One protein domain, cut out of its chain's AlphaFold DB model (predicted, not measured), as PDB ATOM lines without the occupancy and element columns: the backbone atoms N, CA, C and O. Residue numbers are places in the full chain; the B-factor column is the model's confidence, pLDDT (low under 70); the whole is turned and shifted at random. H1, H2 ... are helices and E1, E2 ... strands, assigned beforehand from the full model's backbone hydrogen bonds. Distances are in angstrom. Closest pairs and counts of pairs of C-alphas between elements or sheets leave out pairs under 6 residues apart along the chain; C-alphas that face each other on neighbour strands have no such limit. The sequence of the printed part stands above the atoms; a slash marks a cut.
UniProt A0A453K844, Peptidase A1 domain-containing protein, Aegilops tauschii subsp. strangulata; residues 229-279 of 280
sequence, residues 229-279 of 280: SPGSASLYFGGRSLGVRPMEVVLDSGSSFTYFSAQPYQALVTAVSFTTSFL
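AT A GLANCE: This is residues 229 to 279 of the 280 residues of the protein "Peptidase A1 domain-containing protein" of Aegilops tauschii subsp. strangulata (UniProt A0A453K844). Picture a short two-stranded hairpin, E1 and E2, at one end of an elongated shape, and one helix, H1, making much of the other end. Between the two strands a long loop, residues 234 to 246, reaches toward the side of H1 and folds back near Gly 238, while residues 252 to 261 make a wide turn from E2 to H1. The printed part has 51 residues with two named strands and then one named helix, in the order E1, E2, H1; the sheet order is E1 - E2, antiparallel. The class is mixed, helices and strands, with under half of the residues in named elements. The whole is only just loose, close to compact, with a radius of gyration of the C-alphas of 12.2 A, and only just elongated, with spans of 35 by 23 by 19 A.

IN THESE COORDINATES: Find C-alpha 229 at (124.326, 100.026, 100.857); from there E1 runs through residues 229 to 233, 10.0 A long. Go on to C-alpha 247 at (119.617, 109.724, 102.618), where E2 begins; it holds residues 247 to 251 and is 12.9 A long. H1, residues 262 to 276, is 21.2 A long and ends at C-alpha 276, at (136.867, 128.603, 98.674).

HOW THE PARTS SIT: Look first at E1 and E2, a hairpin of antiparallel neighbours with 150 degrees between their directions. The C-alphas of Ser 232 and Glu 248 face each other at 4.2 A. N 233 and O 247 are within hydrogen-bond range at 2.8 A, and so are N 249 and O 231 at 3.0 A. In residues 234 to 246, look for a short antiparallel pairing of residues 236 to 237 with 240 to 241. E1 and H1 are apart. In H1 every O i to N i+4 pair is within hydrogen-bond range.

THE WHOLE: The two C-alphas farthest apart are those of Ser 229 and Leu 279, at 35.2 A. The printed part has no cut. The link from E1 to E2 is long, with 13 residues, and the link from E2 to H1 is short, with 10. In the B-factor column the mean pLDDT of the printed part is 90.4, and the model's confidence is under 70 at residues 276 to 279.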
ATOM      1  N   SER A 229     124.713  98.826 100.120       93.75
ATOM      2  CA  SER A 229     124.326 100.026 100.857       93.75
ATOM      3  C   SER A 229     124.604  99.852 102.347       93.75
ATOM      4  O   SER A 229     124.198  98.838 102.910       93.75
ATOM      5  N   PRO A 230     125.222 100.830 103.035       93.31
ATOM      6  CA  PRO A 230     125.245 100.870 104.498       93.31
ATOM      7  C   PRO A 230     123.912 101.362 105.105       93.31
ATOM      8  O   PRO A 230     123.781 101.447 106.324       93.31
ATOM      9  N   GLY A 231     122.921 101.705 104.274       92.75
ATOM     10  CA  GLY A 231     121.650 102.293 104.680       92.75
ATOM     11  C   GLY A 231     121.665 103.822 104.646       92.75
ATOM     12  O   GLY A 231     122.288 104.442 103.783       92.75
ATOM     13  N   SER A 232     120.921 104.437 105.566       93.62
ATOM     14  CA  SER A 232     120.754 105.891 105.620       93.62
ATOM     15  C   SER A 232     121.941 106.584 106.294       93.62
ATOM     16  O   SER A 232     122.369 106.167 107.369       93.62
ATOM     17  N   ALA A 233     122.436 107.670 105.698       93.12
ATOM     18  CA  ALA A 233     123.533 108.473 106.229       93.12
ATOM     19  C   ALA A 233     123.229 109.978 106.197       93.12
ATOM     20  O   ALA A 233     122.503 110.482 105.337       93.12
ATOM     21  N   SER A 234     123.823 110.709 107.142       94.94
ATOM     22  CA  SER A 234     123.796 112.173 107.201       94.94
ATOM     23  C   SER A 234     125.015 112.775 106.504       94.94
ATOM     24  O   SER A 234     126.122 112.253 106.620       94.94
ATOM     25  N   LEU A 235     124.827 113.914 105.831       95.00
ATOM     26  CA  LEU A 235     125.889 114.603 105.100       95.00
ATOM     27  C   LEU A 235     126.591 115.650 105.978       95.00
ATOM     28  O   LEU A 235     125.944 116.528 106.559       95.00
ATOM     29  N   TYR A 236     127.920 115.559 106.047       95.56
ATOM     30  CA  TYR A 236     128.789 116.465 106.798       95.56
ATOM     31  C   TYR A 236     129.847 117.083 105.882       95.56
ATOM     32  O   TYR A 236     130.345 116.426 104.971       95.56
ATOM     33  N   PHE A 237     130.237 118.322 106.169       95.06
ATOM     34  CA  PHE A 237     131.360 119.007 105.532       95.06
ATOM     35  C   PHE A 237     132.189 119.731 106.600       95.06
ATOM     36  O   PHE A 237     131.636 120.428 107.452       95.06
ATOM     37  N   GLY A 238     133.510 119.520 106.616       92.62
ATOM     38  CA  GLY A 238     134.396 120.105 107.635       92.62
ATOM     39  C   GLY A 238     134.003 119.757 109.081       92.62
ATOM     40  O   GLY A 238     134.148 120.585 109.976       92.62
ATOM     41  N   GLY A 239     133.423 118.572 109.310       93.31
ATOM     42  CA  GLY A 239     132.926 118.138 110.625       93.31
ATOM     43  C   GLY A 239     131.576 118.733 111.047       93.31
ATOM     44  O   GLY A 239     131.084 118.410 112.126       93.31
ATOM     45  N   ARG A 240     130.939 119.569 110.215       94.00
ATOM     46  CA  ARG A 240     129.615 120.153 110.487       94.00
ATOM     47  C   ARG A 240     128.543 119.492 109.635       94.00
ATOM     48  O   ARG A 240     128.735 119.287 108.438       94.00
ATOM     49  N   SER A 241     127.408 119.174 110.252       95.75
ATOM     50  CA  SER A 241     126.248 118.671 109.518       95.75
ATOM     51  C   SER A 241     125.718 119.752 108.577       95.75
ATOM     52  O   SER A 241     125.605 120.913 108.972       95.75
ATOM     53  N   LEU A 242     125.352 119.365 107.355       95.50
ATOM     54  CA  LEU A 242     124.744 120.272 106.377       95.50
ATOM     55  C   LEU A 242     123.227 120.450 106.565       95.50
ATOM     56  O   LEU A 242     122.579 121.081 105.736       95.50
ATOM     57  N   GLY A 243     122.638 119.885 107.628       93.56
ATOM     58  CA  GLY A 243     121.217 120.063 107.955       93.56
ATOM     59  C   GLY A 243     120.241 119.434 106.951       93.56
ATOM     60  O   GLY A 243     119.042 119.698 107.005       93.56
ATOM     61  N   VAL A 244     120.735 118.602 106.032       95.38
ATOM     62  CA  VAL A 244     119.908 117.854 105.079       95.38
ATOM     63  C   VAL A 244     119.400 116.562 105.707       95.38
ATOM     64  O   VAL A 244     120.050 115.977 106.579       95.38
ATOM     65  N   ARG A 245     118.221 116.107 105.269       94.94
ATOM     66  CA  ARG A 245     117.650 114.844 105.750       94.94
ATOM     67  C   ARG A 245     118.604 113.684 105.430       94.94
ATOM     68  O   ARG A 245     119.202 113.698 104.352       94.94
ATOM     69  N   PRO A 246     118.735 112.688 106.326       94.88
ATOM     70  CA  PRO A 246     119.472 111.473 106.021       94.88
ATOM     71  C   PRO A 246     118.973 110.833 104.724       94.88
ATOM     72  O   PRO A 246     117.770 110.824 104.453       94.88
ATOM     73  N   MET A 247     119.898 110.310 103.928       93.06
ATOM     74  CA  MET A 247     119.617 109.724 102.618       93.06
ATOM     75  C   MET A 247     120.214 108.331 102.524       93.06
ATOM     76  O   MET A 247     121.215 108.040 103.174       93.06
ATOM     77  N   GLU A 248     119.577 107.463 101.751       91.88
ATOM     78  CA  GLU A 248     120.135 106.153 101.441       91.88
ATOM     79  C   GLU A 248     121.424 106.316 100.628       91.88
ATOM     80  O   GLU A 248     121.472 107.108  99.685       91.88
ATOM     81  N   VAL A 249     122.468 105.590 101.020       93.25
ATOM     82  CA  VAL A 249     123.762 105.583 100.331       93.25
ATOM     83  C   VAL A 249     123.882 104.302  99.528       93.25
ATOM     84  O   VAL A 249     123.675 103.222 100.074       93.25
ATOM     85  N   VAL A 250     124.267 104.409  98.263       93.00
ATOM     86  CA  VAL A 250     124.594 103.261  97.412       93.00
ATOM     87  C   VAL A 250     126.080 103.321  97.078       93.00
ATOM     88  O   VAL A 250     126.606 104.394  96.786       93.00
ATOM     89  N   LEU A 251     126.763 102.182  97.182       94.62
ATOM     90  CA  LEU A 251     128.165 102.032  96.803       94.62
ATOM     91  C   LEU A 251     128.226 101.381  95.422       94.62
ATOM     92  O   LEU A 251     127.974 100.182  95.281       94.62
ATOM     93  N   ASP A 252     128.538 102.194  94.420       95.50
ATOM     94  CA  ASP A 252     128.431 101.820  93.016       95.50
ATOM     95  C   ASP A 252     129.706 102.175  92.243       95.50
ATOM     96  O   ASP A 252     130.014 103.351  92.048       95.50
ATOM     97  N   SER A 253     130.463 101.158  91.828       95.81
ATOM     98  CA  SER A 253     131.642 101.326  90.972       95.81
ATOM     99  C   SER A 253     131.302 101.603  89.505       95.81
ATOM    100  O   SER A 253     132.167 102.121  88.801       95.81
ATOM    101  N   GLY A 254     130.074 101.298  89.067       93.62
ATOM    102  CA  GLY A 254     129.565 101.603  87.727       93.62
ATOM    103  C   GLY A 254     129.132 103.064  87.575       93.62
ATOM    104  O   GLY A 254     128.765 103.509  86.491       93.62
ATOM    105  N   SER A 255     129.193 103.846  88.657       92.88
ATOM    106  CA  SER A 255     128.880 105.270  88.660       92.88
ATOM    107  C   SER A 255     130.156 106.115  88.668       92.88
ATOM    108  O   SER A 255     130.915 106.113  89.638       92.88
ATOM    109  N   SER A 256     130.401 106.882  87.599       91.50
ATOM    110  CA  SER A 256     131.632 107.681  87.455       91.50
ATOM    111  C   SER A 256     131.788 108.768  88.524       91.50
ATOM    112  O   SER A 256     132.907 109.130  88.895       91.50
ATOM    113  N   PHE A 257     130.666 109.321  88.997       93.00
ATOM    114  CA  PHE A 257     130.607 110.425  89.952       93.00
ATOM    115  C   PHE A 257     129.710 110.083  91.140       93.00
ATOM    116  O   PHE A 257     128.876 109.188  91.089       93.00
ATOM    117  N   THR A 258     129.832 110.849  92.222       94.31
ATOM    118  CA  THR A 258     128.855 110.787  93.311       94.31
ATOM    119  C   THR A 258     127.628 111.618  92.958       94.31
ATOM    120  O   THR A 258     127.718 112.838  92.814       94.31
ATOM    121  N   TYR A 259     126.472 110.964  92.873       93.50
ATOM    122  CA  TYR A 259     125.196 111.615  92.596       93.50
ATOM    123  C   TYR A 259     124.432 111.901  93.887       93.50
ATOM    124  O   TYR A 259     124.359 111.079  94.799       93.50
ATOM    125  N   PHE A 260     123.828 113.082  93.943       94.38
ATOM    126  CA  PHE A 260     122.985 113.522  95.044       94.38
ATOM    127  C   PHE A 260     121.619 113.927  94.504       94.38
ATOM    128  O   PHE A 260     121.504 114.459  93.400       94.38
ATOM    129  N   SER A 261     120.580 113.762  95.322       93.50
ATOM    130  CA  SER A 261     119.334 114.483  95.078       93.50
ATOM    131  C   SER A 261     119.565 115.995  95.212       93.50
ATOM    132  O   SER A 261     120.517 116.448  95.858       93.50
ATOM    133  N   ALA A 262     118.692 116.791  94.593       94.75
ATOM    134  CA  ALA A 262     118.913 118.226  94.405       94.75
ATOM    135  C   ALA A 262     119.235 118.991  95.703       94.75
ATOM    136  O   ALA A 262     120.118 119.845  95.717       94.75
ATOM    137  N   GLN A 263     118.554 118.678  96.812       95.19
ATOM    138  CA  GLN A 263     118.750 119.390  98.079       95.19
ATOM    139  C   GLN A 263     120.129 119.103  98.723       95.19
ATOM    140  O   GLN A 263     120.853 120.066  98.982       95.19
ATOM    141  N   PRO A 264     120.538 117.841  98.975       95.31
ATOM    142  CA  PRO A 264     121.903 117.515  99.399       95.31
ATOM    143  C   PRO A 264     122.994 118.056  98.478       95.31
ATOM    144  O   PRO A 264     123.982 118.595  98.977       95.31
ATOM    145  N   TYR A 265     122.793 117.971  97.158       95.69
ATOM    146  CA  TYR A 265     123.725 118.519  96.174       95.69
ATOM    147  C   TYR A 265     123.958 120.016  96.402       95.69
ATOM    148  O   TYR A 265     125.092 120.458  96.588       95.69
ATOM    149  N   GLN A 266     122.873 120.794  96.464       95.75
ATOM    150  CA  GLN A 266     122.952 122.241  96.635       95.75
ATOM    151  C   GLN A 266     123.596 122.624  97.970       95.75
ATOM    152  O   GLN A 266     124.409 123.550  98.015       95.75
ATOM    153  N   ALA A 267     123.266 121.914  99.053       95.00
ATOM    154  CA  ALA A 267     123.867 122.148 100.363       95.00
ATOM    155  C   ALA A 267     125.390 121.920 100.338       95.00
ATOM    156  O   ALA A 267     126.140 122.738 100.875       95.00
ATOM    157  N   LEU A 268     125.847 120.853  99.671       95.12
ATOM    158  CA  LEU A 268     127.271 120.545  99.526       95.12
ATOM    159  C   LEU A 268     128.000 121.597  98.687       95.12
ATOM    160  O   LEU A 268     129.007 122.139  99.138       95.12
ATOM    161  N   VAL A 269     127.477 121.926  97.502       95.12
ATOM    162  CA  VAL A 269     128.068 122.941  96.612       95.12
ATOM    163  C   VAL A 269     128.176 124.286  97.326       95.12
ATOM    164  O   VAL A 269     129.212 124.945  97.253       95.12
ATOM    165  N   THR A 270     127.136 124.667  98.069       94.31
ATOM    166  CA  THR A 270     127.119 125.899  98.863       94.31
ATOM    167  C   THR A 270     128.231 125.888  99.915       94.31
ATOM    168  O   THR A 270     129.030 126.822  99.967       94.31
ATOM    169  N   ALA A 271     128.347 124.818 100.709       93.50
ATOM    170  CA  ALA A 271     129.374 124.696 101.747       93.50
ATOM    171  C   ALA A 271     130.812 124.735 101.188       93.50
ATOM    172  O   ALA A 271     131.684 125.402 101.757       93.50
ATOM    173  N   VAL A 272     131.053 124.069 100.055       93.25
ATOM    174  CA  VAL A 272     132.353 124.086  99.364       93.25
ATOM    175  C   VAL A 272     132.668 125.489  98.845       93.25
ATOM    176  O   VAL A 272     133.747 126.012  99.127       93.25
ATOM    177  N   SER A 273     131.709 126.123  98.162       88.88
ATOM    178  CA  SER A 273     131.884 127.445  97.544       88.88
ATOM    179  C   SER A 273     132.193 128.524  98.583       88.88
ATOM    180  O   SER A 273     133.129 129.303  98.403       88.88
ATOM    181  N   PHE A 274     131.470 128.522  99.710       78.19
ATOM    182  CA  PHE A 274     131.749 129.429 100.825       78.19
ATOM    183  C   PHE A 274     133.183 129.280 101.337       78.19
ATOM    184  O   PHE A 274     133.837 130.280 101.601       78.19
ATOM    185  N   THR A 275     133.696 128.054 101.442       72.06
ATOM    186  CA  THR A 275     135.050 127.802 101.964       72.06
ATOM    187  C   THR A 275     136.132 128.283 101.000       72.06
ATOM    188  O   THR A 275     137.124 128.868 101.430       72.06
ATOM    189  N   THR A 276     135.931 128.103  99.693       64.88
ATOM    190  CA  THR A 276     136.867 128.603  98.674       64.88
ATOM    191  C   THR A 276     136.918 130.127  98.604       64.88
ATOM    192  O   THR A 276     137.978 130.671  98.316       64.88
ATOM    193  N   SER A 277     135.828 130.828  98.937       62.12
ATOM    194  CA  SER A 277     135.812 132.297  99.011       62.12
ATOM    195  C   SER A 277     136.592 132.879 100.198       62.12
ATOM    196  O   SER A 277     136.844 134.075 100.199       62.12
ATOM    197  N   PHE A 278     136.970 132.070 101.196       53.00
ATOM    198  CA  PHE A 278     137.803 132.499 102.334       53.00
ATOM    199  C   PHE A 278     139.286 132.129 102.185       53.00
ATOM    200  O   PHE A 278     140.090 132.471 103.052       53.00
ATOM    201  N   LEU A 279     139.655 131.410 101.121       48.62
ATOM    202  CA  LEU A 279     141.039 131.017 100.827       48.62
ATOM    203  C   LEU A 279     141.715 131.923  99.782       48.62
ATOM    204  O   LEU A 279     142.862 131.664  99.419       48.62
TER     205      LEU A 279